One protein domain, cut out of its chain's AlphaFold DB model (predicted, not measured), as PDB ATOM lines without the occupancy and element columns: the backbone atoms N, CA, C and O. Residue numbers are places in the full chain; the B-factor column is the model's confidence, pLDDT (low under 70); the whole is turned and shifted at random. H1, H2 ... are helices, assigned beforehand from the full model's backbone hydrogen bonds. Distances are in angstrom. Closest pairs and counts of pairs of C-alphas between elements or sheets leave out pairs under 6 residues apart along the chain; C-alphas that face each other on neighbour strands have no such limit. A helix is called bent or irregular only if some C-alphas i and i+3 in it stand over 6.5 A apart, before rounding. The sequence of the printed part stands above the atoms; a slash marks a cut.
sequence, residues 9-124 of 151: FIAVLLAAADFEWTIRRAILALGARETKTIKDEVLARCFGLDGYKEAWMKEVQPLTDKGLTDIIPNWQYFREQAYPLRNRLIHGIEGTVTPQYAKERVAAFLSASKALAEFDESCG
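Overview. This is residues 9 to 124 of the 151 residues of an uncharacterized protein of Synergistetes bacterium ADurb.BinA166 (UniProt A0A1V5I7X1). Two long helices, H1 and H7, lie side by side and run the same way, making the longest axis of the domain. Over one face of this pair, H6 crosses both helices near the first residues of H1, while H3 packs on the far part of H1, with the short H4 and H5 following it; H2 sits at the edge of H1 and folds back to H3. The printed part has 116 residues with seven named helices, H1 to H7 in order, and no named strand: the class is all helix. It is compact, with a radius of gyration of the C-alphas of 14.3 A, yet elongated, spanning 42 by 26 by 19 A.

Arrangement. H1, residues 9 to 30, is the hub, touching four helices. With residues 24 to 28 alone it touches H2, residues 35 to 45; the closest C-alphas, of Leu 28 and Thr 35, are 6.0 A apart. The two form a helical hairpin at a steep tilt of 44 degrees. H2 forms another with H3, residues 48 to 59, at a tilt of 35.4 degrees, only just steep; their closest C-alphas, of Val 42 and Ala 55, are 6.0 A apart. H1, H2 and H3 are an up and down bundle, each running against the one before. H4, residues 61 to 64, touches no helix but is near H3. H5, residues 68 to 71, touches residues 112 to 119 of H7, residues 99 to 122, with C-alphas of Ile 71 and Ala 115 closest at 6.3 A. H6, residues 75 to 90, touches H1 at a steep tilt of 60 degrees, with C-alphas of Leu 13 and Arg 86 closest at 6.0 A. H6 touches H7 at a steep tilt of 62 degrees, with C-alphas of Ala 82 and Arg 105 closest at 4.7 A. H7 touches H1 the same way at a shallow tilt of 14 degrees; C-alphas of Phe 19 and Ser 113 are closest at 4.9 A. H3 and H7 are apart. Every O i to N i+4 pair is within hydrogen-bond range in H1 and H3, against 4 of 7 in H2, 7 of 12 in H6 and 18 of 20 in H7; H4 and H5 are too short for such a pair.

Along the chain. H1 begins at C-alpha 9 (283.427, 390.401, 289.633) and is 31.5 A long. H2 is 14.9 A, H3 16.7 A and H6 21.7 A long. H2 and H6 are only just irregular: C-alphas 40 and 43 are 6.52 A apart, C-alphas 80 and 83 6.8 A. H7, 33.9 A long, runs from C-alpha 99 (275.647, 387.080, 289.969) to C-alpha 122 (296.600, 360.600, 287.351).

Size, cuts and confidence. The two C-alphas farthest apart, of Glu 34 and Thr 98, are 43.0 A apart. The printed part has no cut. No link is long; H6 to H7, with 8 residues, is short and the others are tight. The mean pLDDT of the printed part is 95.2, and no printed residue is under 70.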
ATOM      1  N   PHE A   9     282.224 390.058 290.386       90.81
ATOM      2  CA  PHE A   9     283.427 390.401 289.633       90.81
ATOM      3  C   PHE A   9     284.661 389.789 290.299       90.81
ATOM      4  O   PHE A   9     285.443 389.102 289.635       90.81
ATOM      5  N   ILE A  10     284.790 389.943 291.621       91.81
ATOM      6  CA  ILE A  10     285.901 389.362 292.386       91.81
ATOM      7  C   ILE A  10     285.897 387.836 292.261       91.81
ATOM      8  O   ILE A  10     286.949 387.231 292.044       91.81
ATOM      9  N   ALA A  11     284.721 387.205 292.332       93.69
ATOM     10  CA  ALA A  11     284.600 385.756 292.190       93.69
ATOM     11  C   ALA A  11     285.149 385.251 290.846       93.69
ATOM     12  O   ALA A  11     285.894 384.268 290.817       93.69
ATOM     13  N   VAL A  12     284.822 385.931 289.740       95.25
ATOM     14  CA  VAL A  12     285.335 385.582 288.406       95.25
ATOM     15  C   VAL A  12     286.852 385.731 288.355       95.25
ATOM     16  O   VAL A  12     287.529 384.828 287.864       95.25
ATOM     17  N   LEU A  13     287.397 386.836 288.870       95.25
ATOM     18  CA  LEU A  13     288.839 387.079 288.831       95.25
ATOM     19  C   LEU A  13     289.630 386.079 289.672       95.25
ATOM     20  O   LEU A  13     290.657 385.583 289.211       95.25
ATOM     21  N   LEU A  14     289.148 385.738 290.868       96.38
ATOM     22  CA  LEU A  14     289.790 384.739 291.721       96.38
ATOM     23  C   LEU A  14     289.744 383.345 291.096       96.38
ATOM     24  O   LEU A  14     290.758 382.651 291.089       96.38
ATOM     25  N   ALA A  15     288.605 382.949 290.525       97.00
ATOM     26  CA  ALA A  15     288.491 381.666 289.837       97.00
ATOM     27  C   ALA A  15     289.402 381.603 288.598       97.00
ATOM     28  O   ALA A  15     290.050 380.588 288.348       97.00
ATOM     29  N   ALA A  16     289.514 382.703 287.849       97.56
ATOM     30  CA  ALA A  16     290.431 382.784 286.721       97.56
ATOM     31  C   ALA A  16     291.902 382.725 287.157       97.56
ATOM     32  O   ALA A  16     292.696 382.026 286.531       97.56
ATOM     33  N   ALA A  17     292.267 383.414 288.241       97.38
ATOM     34  CA  ALA A  17     293.611 383.361 288.805       97.38
ATOM     35  C   ALA A  17     293.969 381.950 289.300       97.38
ATOM     36  O   ALA A  17     295.082 381.487 289.048       97.38
ATOM     37  N   ASP A  18     293.029 381.247 289.939       97.56
ATOM     38  CA  ASP A  18     293.188 379.842 290.331       97.56
ATOM     39  C   ASP A  18     293.454 378.941 289.115       97.56
ATOM     40  O   ASP A  18     294.411 378.163 289.120       97.56
ATOM     41  N   PHE A  19     292.687 379.102 288.033       98.12
ATOM     42  CA  PHE A  19     292.925 378.377 286.784       98.12
ATOM     43  C   PHE A  19     294.301 378.683 286.185       98.12
ATOM     44  O   PHE A  19     295.052 377.761 285.861       98.12
ATOM     45  N   GLU A  20     294.665 379.963 286.060       97.69
ATOM     46  CA  GLU A  20     295.951 380.393 285.493       97.69
ATOM     47  C   GLU A  20     297.140 379.886 286.318       97.69
ATOM     48  O   GLU A  20     298.171 379.480 285.774       97.69
ATOM     49  N   TRP A  21     296.996 379.869 287.639       96.88
ATOM     50  CA  TRP A  21     297.985 379.293 288.535       96.88
ATOM     51  C   TRP A  21     298.078 377.772 288.365       96.88
ATOM     52  O   TRP A  21     299.182 377.232 288.234       96.88
ATOM     53  N   THR A  22     296.933 377.089 288.302       98.06
ATOM     54  CA  THR A  22     296.846 375.629 288.176       98.06
ATOM     55  C   THR A  22     297.462 375.151 286.867       98.06
ATOM     56  O   THR A  22     298.342 374.294 286.892       98.06
ATOM     57  N   ILE A  23     297.115 375.760 285.727       98.12
ATOM     58  CA  ILE A  23     297.668 375.368 284.422       98.12
ATOM     59  C   ILE A  23     299.179 375.614 284.329       98.12
ATOM     60  O   ILE A  23     299.911 374.773 283.806       98.12
ATOM     61  N   ARG A  24     299.692 376.718 284.894       97.62
ATOM     62  CA  ARG A  24     301.144 376.970 284.955       97.62
ATOM     63  C   ARG A  24     301.859 375.899 285.760       97.62
ATOM     64  O   ARG A  24     302.926 375.434 285.360       97.62
ATOM     65  N   ARG A  25     301.292 375.514 286.904       97.31
ATOM     66  CA  ARG A  25     301.861 374.444 287.722       97.31
ATOM     67  C   ARG A  25     301.766 373.098 287.040       97.31
ATOM     68  O   ARG A  25     302.746 372.369 287.124       97.31
ATOM     69  N   ALA A  26     300.692 372.831 286.312       97.50
ATOM     70  CA  ALA A  26     300.559 371.602 285.556       97.50
ATOM     71  C   ALA A  26     301.620 371.474 284.460       97.50
ATOM     72  O   ALA A  26     302.330 370.473 284.370       97.50
ATOM     73  N   ILE A  27     301.867 372.554 283.714       97.75
ATOM     74  CA  ILE A  27     302.956 372.612 282.729       97.75
ATOM     75  C   ILE A  27     304.322 372.356 283.388       97.75
ATOM     76  O   ILE A  27     305.157 371.635 282.842       97.75
ATOM     77  N   LEU A  28     304.571 372.900 284.583       97.06
ATOM     78  CA  LEU A  28     305.810 372.625 285.317       97.06
ATOM     79  C   LEU A  28     305.883 371.171 285.802       97.06
ATOM     80  O   LEU A  28     306.930 370.530 285.660       97.06
ATOM     81  N   ALA A  29     304.789 370.663 286.369       95.50
ATOM     82  CA  ALA A  29     304.684 369.334 286.950       95.50
ATOM     83  C   ALA A  29     304.885 368.262 285.887       95.50
ATOM     84  O   ALA A  29     305.739 367.395 286.073       95.50
ATOM     85  N   LEU A  30     304.193 368.376 284.752       95.81
ATOM     86  CA  LEU A  30     304.170 367.393 283.672       95.81
ATOM     87  C   LEU A  30     305.208 367.616 282.574       95.81
ATOM     88  O   LEU A  30     305.509 366.671 281.852       95.81
ATOM     89  N   GLY A  31     305.767 368.822 282.458       96.06
ATOM     90  CA  GLY A  31     306.588 369.201 281.312       96.06
ATOM     91  C   GLY A  31     307.806 368.310 281.037       96.06
ATOM     92  O   GLY A  31     308.331 367.617 281.911       96.06
ATOM     93  N   ALA A  32     308.301 368.361 279.805       94.25
ATOM     94  CA  ALA A  32     309.440 367.560 279.380       94.25
ATOM     95  C   ALA A  32     310.783 368.134 279.832       94.25
ATOM     96  O   ALA A  32     311.670 367.382 280.234       94.25
ATOM     97  N   ARG A  33     310.971 369.453 279.769       95.50
ATOM     98  CA  ARG A  33     312.269 370.088 280.073       95.50
ATOM     99  C   ARG A  33     312.463 370.376 281.559       95.50
ATOM    100  O   ARG A  33     311.548 370.188 282.363       95.50
ATOM    101  N   GLU A  34     313.662 370.799 281.949       96.19
ATOM    102  CA  GLU A  34     313.944 371.221 283.320       96.19
ATOM    103  C   GLU A  34     313.004 372.353 283.741       96.19
ATOM    104  O   GLU A  34     312.672 373.245 282.963       96.19
ATOM    105  N   THR A  35     312.607 372.354 285.013       96.31
ATOM    106  CA  THR A  35     311.707 373.389 285.551       96.31
ATOM    107  C   THR A  35     312.235 374.808 285.361       96.31
ATOM    108  O   THR A  35     311.433 375.708 285.139       96.31
ATOM    109  N   LYS A  36     313.558 375.015 285.422       96.31
ATOM    110  CA  LYS A  36     314.179 376.321 285.160       96.31
ATOM    111  C   LYS A  36     313.941 376.758 283.713       96.31
ATOM    112  O   LYS A  36     313.348 377.802 283.485       96.31
ATOM    113  N   THR A  37     314.281 375.898 282.757       96.44
ATOM    114  CA  THR A  37     314.078 376.122 281.320       96.44
ATOM    115  C   THR A  37     312.615 376.420 280.985       96.44
ATOM    116  O   THR A  37     312.316 377.356 280.250       96.44
ATOM    117  N   ILE A  38     311.669 375.662 281.555       96.81
ATOM    118  CA  ILE A  38     310.235 375.906 281.327       96.81
ATOM    119  C   ILE A  38     309.818 377.278 281.867       96.81
ATOM    120  O   ILE A  38     309.095 378.001 281.184       96.81
ATOM    121  N   LYS A  39     310.269 377.662 283.066       95.75
ATOM    122  CA  LYS A  39     309.956 378.979 283.637       95.75
ATOM    123  C   LYS A  39     310.512 380.108 282.778       95.75
ATOM    124  O   LYS A  39     309.754 381.001 282.413       95.75
ATOM    125  N   ASP A  40     311.791 380.020 282.439       95.75
ATOM    126  CA  ASP A  40     312.543 381.124 281.847       95.75
ATOM    127  C   ASP A  40     312.244 381.291 280.346       95.75
ATOM    128  O   ASP A  40     312.270 382.406 279.833       95.75
ATOM    129  N   GLU A  41     311.905 380.209 279.635       94.81
ATOM    130  CA  GLU A  41     311.710 380.249 278.178       94.81
ATOM    131  C   GLU A  41     310.263 380.046 277.728       94.81
ATOM    132  O   GLU A  41     309.856 380.612 276.715       94.81
ATOM    133  N   VAL A  42     309.489 379.202 278.422       95.06
ATOM    134  CA  VAL A  42     308.110 378.871 278.008       95.06
ATOM    135  C   VAL A  42     307.124 379.782 278.709       95.06
ATOM    136  O   VAL A  42     306.369 380.504 278.069       95.06
ATOM    137  N   LEU A  43     307.138 379.768 280.041       95.50
ATOM    138  CA  LEU A  43     306.136 380.462 280.842       95.50
ATOM    139  C   LEU A  43     306.408 381.963 280.982       95.50
ATOM    140  O   LEU A  43     305.464 382.707 281.263       95.50
ATOM    141  N   ALA A  44     307.647 382.411 280.760       92.19
ATOM    142  CA  ALA A  44     308.020 383.826 280.758       92.19
ATOM    143  C   ALA A  44     307.321 384.628 279.649       92.19
ATOM    144  O   ALA A  44     307.033 385.807 279.833       92.19
ATOM    145  N   ARG A  45     307.022 383.989 278.512       86.81
ATOM    146  CA  ARG A  45     306.331 384.604 277.361       86.81
ATOM    147  C   ARG A  45     304.898 384.097 277.187       86.81
ATOM    148  O   ARG A  45     304.287 384.296 276.146       86.81
ATOM    149  N   CYS A  46     304.373 383.412 278.199       92.75
ATOM    150  CA  CYS A  46     303.063 382.785 278.151       92.75
ATOM    151  C   CYS A  46     301.995 383.758 278.655       92.75
ATOM    152  O   CYS A  46     301.935 384.040 279.858       92.75
ATOM    153  N   PHE A  47     301.136 384.225 277.748       89.44
ATOM    154  CA  PHE A  47     300.045 385.153 278.046       89.44
ATOM    155  C   PHE A  47     298.717 384.626 277.510       89.44
ATOM    156  O   PHE A  47     298.627 384.182 276.366       89.44
ATOM    157  N   GLY A  48     297.678 384.710 278.341       94.00
ATOM    158  CA  GLY A  48     296.334 384.283 277.972       94.00
ATOM    159  C   GLY A  48     296.208 382.783 277.686       94.00
ATOM    160  O   GLY A  48     297.151 382.001 277.820       94.00
ATOM    161  N   LEU A  49     295.004 382.385 277.272       95.75
ATOM    162  CA  LEU A  49     294.664 380.986 277.025       95.75
ATOM    163  C   LEU A  49     295.449 380.372 275.857       95.75
ATOM    164  O   LEU A  49     295.863 379.217 275.945       95.75
ATOM    165  N   ASP A  50     295.693 381.141 274.794       95.56
ATOM    166  CA  ASP A  50     296.451 380.662 273.635       95.56
ATOM    167  C   ASP A  50     297.924 380.412 273.993       95.56
ATOM    168  O   ASP A  50     298.458 379.355 273.661       95.56
ATOM    169  N   GLY A  51     298.543 381.292 274.790       97.00
ATOM    170  CA  GLY A  51     299.895 381.062 275.304       97.00
ATOM    171  C   GLY A  51     299.987 379.792 276.154       97.00
ATOM    172  O   GLY A  51     300.926 379.008 276.004       97.00
ATOM    173  N   TYR A  52     298.988 379.529 277.008       97.69
ATOM    174  CA  TYR A  52     298.954 378.281 277.778       97.69
ATOM    175  C   TYR A  52     298.791 377.053 276.884       97.69
ATOM    176  O   TYR A  52     299.421 376.026 277.142       97.69
ATOM    177  N   LYS A  53     297.989 377.149 275.821       97.31
ATOM    178  CA  LYS A  53     297.828 376.072 274.841       97.31
ATOM    179  C   LYS A  53     299.146 375.764 274.132       97.31
ATOM    180  O   LYS A  53     299.522 374.598 274.056       97.31
ATOM    181  N   GLU A  54     299.874 376.777 273.675       97.25
ATOM    182  CA  GLU A  54     301.190 376.604 273.046       97.25
ATOM    183  C   GLU A  54     302.212 375.988 274.010       97.25
ATOM    184  O   GLU A  54     302.909 375.029 273.666       97.25
ATOM    185  N   ALA A  55     302.264 376.485 275.249       97.94
ATOM    186  CA  ALA A  55     303.124 375.940 276.294       97.94
ATOM    187  C   ALA A  55     302.807 374.462 276.586       97.94
ATOM    188  O   ALA A  55     303.720 373.639 276.701       97.94
ATOM    189  N   TRP A  56     301.521 374.111 276.649       98.00
ATOM    190  CA  TRP A  56     301.055 372.740 276.843       98.00
ATOM    191  C   TRP A  56     301.449 371.823 275.683       98.00
ATOM    192  O   TRP A  56     301.988 370.738 275.905       98.00
ATOM    193  N   MET A  57     301.228 372.272 274.444       96.75
ATOM    194  CA  MET A  57     301.599 371.541 273.228       96.75
ATOM    195  C   MET A  57     303.104 371.268 273.159       96.75
ATOM    196  O   MET A  57     303.519 370.219 272.675       96.75
ATOM    197  N   LYS A  58     303.928 372.197 273.654       95.81
ATOM    198  CA  LYS A  58     305.388 372.065 273.652       95.81
ATOM    199  C   LYS A  58     305.910 371.143 274.753       95.81
ATOM    200  O   LYS A  58     306.830 370.366 274.507       95.81
ATOM    201  N   GLU A  59     305.376 371.256 275.968       96.25
ATOM    202  CA  GLU A  59     305.968 370.610 277.147       96.25
ATOM    203  C   GLU A  59     305.233 369.357 277.617       96.25
ATOM    204  O   GLU A  59     305.888 368.438 278.103       96.25
ATOM    205  N   VAL A  60     303.906 369.316 277.506       96.56
ATOM    206  CA  VAL A  60     303.076 368.285 278.149       96.56
ATOM    207  C   VAL A  60     302.555 367.279 277.132       96.56
ATOM    208  O   VAL A  60     302.751 366.074 277.300       96.56
ATOM    209  N   GLN A  61     301.951 367.756 276.043       95.81
ATOM    210  CA  GLN A  61     301.342 366.892 275.031       95.81
ATOM    211  C   GLN A  61     302.302 365.840 274.438       95.81
ATOM    212  O   GLN A  61     301.865 364.705 274.268       95.81
ATOM    213  N   PRO A  62     303.603 366.110 274.194       94.00
ATOM    214  CA  PRO A  62     304.523 365.088 273.683       94.00
ATOM    215  C   PRO A  62     304.771 363.924 274.654       94.00
ATOM    216  O   PRO A  62     305.267 362.877 274.238       94.00
ATOM    217  N   LEU A  63     304.468 364.108 275.944       93.06
ATOM    218  CA  LEU A  63     304.649 363.095 276.985       93.06
ATOM    219  C   LEU A  63     303.357 362.367 277.353       93.06
ATOM    220  O   LEU A  63     303.427 361.230 277.825       93.06
ATOM    221  N   THR A  64     302.206 363.016 277.166       94.00
ATOM    222  CA  THR A  64     300.900 362.504 277.600       94.00
ATOM    223  C   THR A  64     299.950 362.170 276.454       94.00
ATOM    224  O   THR A  64     298.999 361.422 276.665       94.00
ATOM    225  N   ASP A  65     300.196 362.698 275.250       94.12
ATOM    226  CA  ASP A  65     299.311 362.607 274.080       94.12
ATOM    227  C   ASP A  65     297.913 363.223 274.313       94.12
ATOM    228  O   ASP A  65     296.929 362.865 273.667       94.12
ATOM    229  N   LYS A  66     297.806 364.152 275.274       95.81
ATOM    230  CA  LYS A  66     296.565 364.859 275.623       95.81
ATOM    231  C   LYS A  66     296.723 366.358 275.434       95.81
ATOM    232  O   LYS A  66     297.638 366.966 275.997       95.81
ATOM    233  N   GLY A  67     295.821 366.959 274.662       96.56
ATOM    234  CA  GLY A  67     295.698 368.409 274.568       96.56
ATOM    235  C   GLY A  67     294.806 368.969 275.676       96.56
ATOM    236  O   GLY A  67     294.038 368.243 276.304       96.56
ATOM    237  N   LEU A  68     294.839 370.290 275.868       96.81
ATOM    238  CA  LEU A  68     293.924 370.975 276.794       96.81
ATOM    239  C   LEU A  68     292.448 370.733 276.451       96.81
ATOM    240  O   LEU A  68     291.619 370.631 277.348       96.81
ATOM    241  N   THR A  69     292.131 370.585 275.163       96.62
ATOM    242  CA  THR A  69     290.786 370.265 274.660       96.62
ATOM    243  C   THR A  69     290.271 368.908 275.130       96.62
ATOM    244  O   THR A  69     289.064 368.722 275.204       96.62
ATOM    245  N   ASP A  70     291.169 367.956 275.407       96.69
ATOM    246  CA  ASP A  70     290.805 366.623 275.897       96.69
ATOM    247  C   ASP A  70     290.607 366.599 277.423       96.69
ATOM    248  O   ASP A  70     290.038 365.641 277.940       96.69
ATOM    249  N   ILE A  71     291.117 367.609 278.138       97.44
ATOM    250  CA  ILE A  71     291.177 367.639 279.607       97.44
ATOM    251  C   ILE A  71     290.151 368.617 280.175       97.44
ATOM    252  O   ILE A  71     289.440 368.287 281.118       97.44
ATOM    253  N   ILE A  72     290.068 369.825 279.617       97.75
ATOM    254  CA  ILE A  72     289.203 370.881 280.139       97.75
ATOM    255  C   ILE A  72     287.752 370.619 279.709       97.75
ATOM    256  O   ILE A  72     287.462 370.606 278.506       97.75
ATOM    257  N   PRO A  73     286.816 370.457 280.664       97.56
ATOM    258  CA  PRO A  73     285.415 370.217 280.353       97.56
ATOM    259  C   PRO A  73     284.797 371.382 279.585       97.56
ATOM    260  O   PRO A  73     285.035 372.547 279.899       97.56
ATOM    261  N   ASN A  74     283.958 371.052 278.601       96.50
ATOM    262  CA  ASN A  74     283.224 372.025 277.792       96.50
ATOM    263  C   ASN A  74     284.134 373.134 277.214       96.50
ATOM    264  O   ASN A  74     283.845 374.329 277.315       96.50
ATOM    265  N   TRP A  75     285.265 372.717 276.630       96.62
ATOM    266  CA  TRP A  75     286.335 373.595 276.150       96.62
ATOM    267  C   TRP A  75     285.848 374.778 275.308       96.62
ATOM    268  O   TRP A  75     286.350 375.888 275.473       96.62
ATOM    269  N   GLN A  76     284.869 374.562 274.423       97.19
ATOM    270  CA  GLN A  76     284.336 375.628 273.577       97.19
ATOM    271  C   GLN A  76     283.732 376.760 274.418       97.19
ATOM    272  O   GLN A  76     284.134 377.912 274.267       97.19
ATOM    273  N   TYR A  77     282.850 376.433 275.368       97.69
ATOM    274  CA  TYR A  77     282.296 377.420 276.296       97.69
ATOM    275  C   TYR A  77     283.394 378.083 277.135       97.69
ATOM    276  O   TYR A  77     283.418 379.306 277.279       97.69
ATOM    277  N   PHE A  78     284.335 377.292 277.662       97.88
ATOM    278  CA  PHE A  78     285.431 377.826 278.468       97.88
ATOM    279  C   PHE A  78     286.235 378.884 277.697       97.88
ATOM    280  O   PHE A  78     286.459 379.988 278.196       97.88
ATOM    281  N   ARG A  79     286.615 378.568 276.456       97.44
ATOM    282  CA  ARG A  79     287.411 379.432 275.582       97.44
ATOM    283  C   ARG A  79     286.652 380.666 275.103       97.44
ATOM    284  O   ARG A  79     287.237 381.741 275.056       97.44
ATOM    285  N   GLU A  80     285.393 380.513 274.708       97.19
ATOM    286  CA  GLU A  80     284.642 381.567 274.011       97.19
ATOM    287  C   GLU A  80     283.831 382.455 274.957       97.19
ATOM    288  O   GLU A  80     283.549 383.602 274.624       97.19
ATOM    289  N   GLN A  81     283.463 381.949 276.138       95.56
ATOM    290  CA  GLN A  81     282.520 382.622 277.036       95.56
ATOM    291  C   GLN A  81     283.095 382.886 278.430       95.56
ATOM    292  O   GLN A  81     282.896 383.976 278.973       95.56
ATOM    293  N   ALA A  82     283.802 381.917 279.023       96.50
ATOM    294  CA  ALA A  82     284.308 382.046 280.391       96.50
ATOM    295  C   ALA A  82     285.627 382.826 280.462       96.50
ATOM    296  O   ALA A  82     285.695 383.863 281.124       96.50
ATOM    297  N   TYR A  83     286.658 382.373 279.743       97.19
ATOM    298  CA  TYR A  83     287.986 382.986 279.766       97.19
ATOM    299  C   TYR A  83     287.994 384.457 279.302       97.19
ATOM    300  O   TYR A  83     288.625 385.284 279.967       97.19
ATOM    301  N   PRO A  84     287.262 384.850 278.235       96.50
ATOM    302  CA  PRO A  84     287.261 386.236 277.769       96.50
ATOM    303  C   PRO A  84     286.690 387.235 278.779       96.50
ATOM    304  O   PRO A  84     287.099 388.399 278.765       96.50
ATOM    305  N   LEU A  85     285.793 386.805 279.678       95.44
ATOM    306  CA  LEU A  85     285.232 387.692 280.697       95.44
ATOM    307  C   LEU A  85     286.334 388.249 281.604       95.44
ATOM    308  O   LEU A  85     286.389 389.453 281.813       95.44
ATOM    309  N   ARG A  86     287.271 387.411 282.067       94.75
ATOM    310  CA  ARG A  86     288.411 387.860 282.885       94.75
ATOM    311  C   ARG A  86     289.189 388.992 282.214       94.75
ATOM    312  O   ARG A  86     289.566 389.948 282.884       94.75
ATOM    313  N   ASN A  87     289.430 388.902 280.904       93.19
ATOM    314  CA  ASN A  87     290.158 389.942 280.174       93.19
ATOM    315  C   ASN A  87     289.360 391.243 280.118       93.19
ATOM    316  O   ASN A  87     289.903 392.305 280.407       93.19
ATOM    317  N   ARG A  88     288.064 391.157 279.799       94.12
ATOM    318  CA  ARG A  88     287.175 392.325 279.777       94.12
ATOM    319  C   ARG A  88     287.118 393.022 281.136       94.12
ATOM    320  O   ARG A  88     287.208 394.244 281.183       94.12
ATOM    321  N   LEU A  89     287.037 392.242 282.212       93.25
ATOM    322  CA  LEU A  89     286.998 392.731 283.587       93.25
ATOM    323  C   LEU A  89     288.319 393.401 284.007       93.25
ATOM    324  O   LEU A  89     288.310 394.545 284.450       93.25
ATOM    325  N   ILE A  90     289.468 392.737 283.826       92.25
ATOM    326  CA  ILE A  90     290.783 393.280 284.231       92.25
ATOM    327  C   ILE A  90     291.162 394.534 283.438       92.25
ATOM    328  O   ILE A  90     291.814 395.427 283.973       92.25
ATOM    329  N   HIS A  91     290.755 394.615 282.171       92.00
ATOM    330  CA  HIS A  91     291.015 395.781 281.328       92.00
ATOM    331  C   HIS A  91     289.935 396.867 281.436       92.00
ATOM    332  O   HIS A  91     289.996 397.844 280.695       92.00
ATOM    333  N   GLY A  92     288.952 396.713 282.333       91.38
ATOM    334  CA  GLY A  92     287.905 397.712 282.564       91.38
ATOM    335  C   GLY A  92     286.945 397.919 281.386       91.38
ATOM    336  O   GLY A  92     286.228 398.913 281.360       91.38
ATOM    337  N   ILE A  93     286.914 396.998 280.414       92.19
ATOM    338  CA  ILE A  93     285.939 397.008 279.307       92.19
ATOM    339  C   ILE A  93     284.531 396.752 279.857       92.19
ATOM    340  O   ILE A  93     283.546 397.283 279.351       92.19
ATOM    341  N   GLU A  94     284.440 395.931 280.901       87.69
ATOM    342  CA  GLU A  94     283.203 395.618 281.605       87.69
ATOM    343  C   GLU A  94     283.399 395.885 283.099       87.69
ATOM    344  O   GLU A  94     284.310 395.335 283.715       87.69
ATOM    345  N   GLY A  95     282.581 396.786 283.653       76.75
ATOM    346  CA  GLY A  95     282.720 397.273 285.031       76.75
ATOM    347  C   GLY A  95     281.794 396.602 286.044       76.75
ATOM    348  O   GLY A  95     281.978 396.776 287.244       76.75
ATOM    349  N   THR A  96     280.797 395.842 285.588       81.25
ATOM    350  CA  THR A  96     279.858 395.112 286.446       81.25
ATOM    351  C   THR A  96     279.488 393.785 285.805       81.25
ATOM    352  O   THR A  96     279.526 393.634 284.586       81.25
ATOM    353  N   VAL A  97     279.126 392.802 286.628       87.62
ATOM    354  CA  VAL A  97     278.660 391.505 286.144       87.62
ATOM    355  C   VAL A  97     277.560 390.987 287.062       87.62
ATOM    356  O   VAL A  97     277.636 391.135 288.281       87.62
ATOM    357  N   THR A  98     276.507 390.400 286.493       90.38
ATOM    358  CA  THR A  98     275.412 389.872 287.316       90.38
ATOM    359  C   THR A  98     275.851 388.591 288.037       90.38
ATOM    360  O   THR A  98     276.643 387.817 287.484       90.38
ATOM    361  N   PRO A  99     275.310 388.300 289.236       89.62
ATOM    362  CA  PRO A  99     275.647 387.080 289.969       89.62
ATOM    363  C   PRO A  99     275.431 385.802 289.152       89.62
ATOM    364  O   PRO A  99     276.279 384.912 289.157       89.62
ATOM    365  N   GLN A 100     274.329 385.719 288.400       89.25
ATOM    366  CA  GLN A 100     274.020 384.545 287.583       89.25
ATOM    367  C   GLN A 100     275.017 384.369 286.428       89.25
ATOM    368  O   GLN A 100     275.506 383.263 286.201       89.25
ATOM    369  N   TYR A 101     275.375 385.457 285.738       91.00
ATOM    370  CA  TYR A 101     276.324 385.413 284.625       91.00
ATOM    371  C   TYR A 101     277.748 385.062 285.086       91.00
ATOM    372  O   TYR A 101     278.461 384.320 284.401       91.00
ATOM    373  N   ALA A 102     278.149 385.555 286.263       93.38
ATOM    374  CA  ALA A 102     279.407 385.195 286.909       93.38
ATOM    375  C   ALA A 102     279.428 383.730 287.352       93.38
ATOM    376  O   ALA A 102     280.414 383.039 287.108       93.38
ATOM    377  N   LYS A 103     278.343 383.239 287.965       94.06
ATOM    378  CA  LYS A 103     278.253 381.886 288.534       94.06
ATOM    379  C   LYS A 103     278.628 380.797 287.532       94.06
ATOM    380  O   LYS A 103     279.414 379.912 287.864       94.06
ATOM    381  N   GLU A 104     278.108 380.868 286.311       95.12
ATOM    382  CA  GLU A 104     278.398 379.882 285.260       95.12
ATOM    383  C   GLU A 104     279.878 379.886 284.852       95.12
ATOM    384  O   GLU A 104     280.486 378.835 284.648       95.12
ATOM    385  N   ARG A 105     280.492 381.070 284.802       96.44
ATOM    386  CA  ARG A 105     281.890 381.248 284.386       96.44
ATOM    387  C   ARG A 105     282.859 380.875 285.495       96.44
ATOM    388  O   ARG A 105     283.849 380.202 285.230       96.44
ATOM    389  N   VAL A 106     282.535 381.227 286.738       97.00
ATOM    390  CA  VAL A 106     283.233 380.746 287.938       97.00
ATOM    391  C   VAL A 106     283.211 379.221 287.973       97.00
ATOM    392  O   VAL A 106     284.258 378.603 288.142       97.00
ATOM    393  N   ALA A 107     282.050 378.597 287.749       96.81
ATOM    394  CA  ALA A 107     281.946 377.142 287.697       96.81
ATOM    395  C   ALA A 107     282.822 376.540 286.586       96.81
ATOM    396  O   ALA A 107     283.500 375.541 286.825       96.81
ATOM    397  N   ALA A 108     282.870 377.164 285.404       98.06
ATOM    398  CA  ALA A 108     283.732 376.721 284.310       98.06
ATOM    399  C   ALA A 108     285.230 376.811 284.661       98.06
ATOM    400  O   ALA A 108     285.963 375.857 284.409       98.06
ATOM    401  N   PHE A 109     285.681 377.901 285.296       98.38
ATOM    402  CA  PHE A 109     287.058 378.030 285.789       98.38
ATOM    403  C   PHE A 109     287.410 376.966 286.823       98.38
ATOM    404  O   PHE A 109     288.380 376.237 286.636       98.38
ATOM    405  N   LEU A 110     286.592 376.819 287.867       98.06
ATOM    406  CA  LEU A 110     286.843 375.835 288.921       98.06
ATOM    407  C   LEU A 110     286.822 374.402 288.377       98.06
ATOM    408  O   LEU A 110     287.636 373.574 288.784       98.06
ATOM    409  N   SER A 111     285.924 374.102 287.434       98.19
ATOM    410  CA  SER A 111     285.885 372.793 286.779       98.19
ATOM    411  C   SER A 111     287.125 372.542 285.922       98.19
ATOM    412  O   SER A 111     287.607 371.412 285.889       98.19
ATOM    413  N   ALA A 112     287.646 373.563 285.238       98.44
ATOM    414  CA  ALA A 112     288.870 373.454 284.453       98.44
ATOM    415  C   ALA A 112     290.102 373.250 285.353       98.44
ATOM    416  O   ALA A 112     290.900 372.352 285.084       98.44
ATOM    417  N   SER A 113     290.225 374.015 286.446       98.44
ATOM    418  CA  SER A 113     291.283 373.831 287.451       98.44
ATOM    419  C   SER A 113     291.260 372.420 288.030       98.44
ATOM    420  O   SER A 113     292.284 371.740 288.065       98.44
ATOM    421  N   LYS A 114     290.073 371.953 288.435       98.06
ATOM    422  CA  LYS A 114     289.893 370.613 288.990       98.06
ATOM    423  C   LYS A 114     290.312 369.529 287.993       98.06
ATOM    424  O   LYS A 114     291.086 368.655 288.363       98.06
ATOM    425  N   ALA A 115     289.865 369.617 286.742       98.25
ATOM    426  CA  ALA A 115     290.205 368.632 285.718       98.25
ATOM    427  C   ALA A 115     291.714 368.572 285.426       98.25
ATOM    428  O   ALA A 115     292.263 367.489 285.243       98.25
ATOM    429  N   LEU A 116     292.400 369.722 285.424       98.12
ATOM    430  CA  LEU A 116     293.859 369.769 285.305       98.12
ATOM    431  C   LEU A 116     294.543 369.106 286.504       98.12
ATOM    432  O   LEU A 116     295.429 368.281 286.320       98.12
ATOM    433  N   ALA A 117     294.119 369.430 287.725       97.25
ATOM    434  CA  ALA A 117     294.701 368.844 288.928       97.25
ATOM    435  C   ALA A 117     294.510 367.318 288.992       97.25
ATOM    436  O   ALA A 117     295.460 366.603 289.303       97.25
ATOM    437  N   GLU A 118     293.316 366.823 288.654       96.75
ATOM    438  CA  GLU A 118     293.015 365.386 288.584       96.75
ATOM    439  C   GLU A 118     293.833 364.690 287.486       96.75
ATOM    440  O   GLU A 118     294.336 363.583 287.684       96.75
ATOM    441  N   PHE A 119     294.016 365.343 286.334       96.69
ATOM    442  CA  PHE A 119     294.851 364.815 285.259       96.69
ATOM    443  C   PHE A 119     296.319 364.691 285.683       96.69
ATOM    444  O   PHE A 119     296.942 363.645 285.481       96.69
ATOM    445  N   ASP A 120     296.861 365.721 286.319       95.00
ATOM    446  CA  ASP A 120     298.219 365.739 286.853       95.00
ATOM    447  C   ASP A 120     298.441 364.666 287.925       95.00
ATOM    448  O   ASP A 120     299.451 363.955 287.910       95.00
ATOM    449  N   GLU A 121     297.470 364.498 288.825       94.19
ATOM    450  CA  GLU A 121     297.468 363.434 289.828       94.19
ATOM    451  C   GLU A 121     297.430 362.044 289.179       94.19
ATOM    452  O   GLU A 121     298.213 361.174 289.562       94.19
ATOM    453  N   SER A 122     296.632 361.854 288.121       94.12
ATOM    454  CA  SER A 122     296.600 360.600 287.351       94.12
ATOM    455  C   SER A 122     297.926 360.281 286.643       94.12
ATOM    456  O   SER A 122     298.212 359.123 286.349       94.12
ATOM    457  N   CYS A 123     298.765 361.295 286.408       91.88
ATOM    458  CA  CYS A 123     300.123 361.140 285.882       91.88
ATOM    459  C   CYS A 123     301.182 360.942 286.986       91.88
ATOM    460  O   CYS A 123     302.375 360.895 286.681       91.88
ATOM    461  N   GLY A 124     300.782 360.873 288.262       91.69
ATOM    462  CA  GLY A 124     301.686 360.759 289.411       91.69
ATOM    463  C   GLY A 124     302.420 362.056 289.774       91.69
ATOM    464  O   GLY A 124     303.413 362.031 290.505       91.69
TER     465      GLY A 124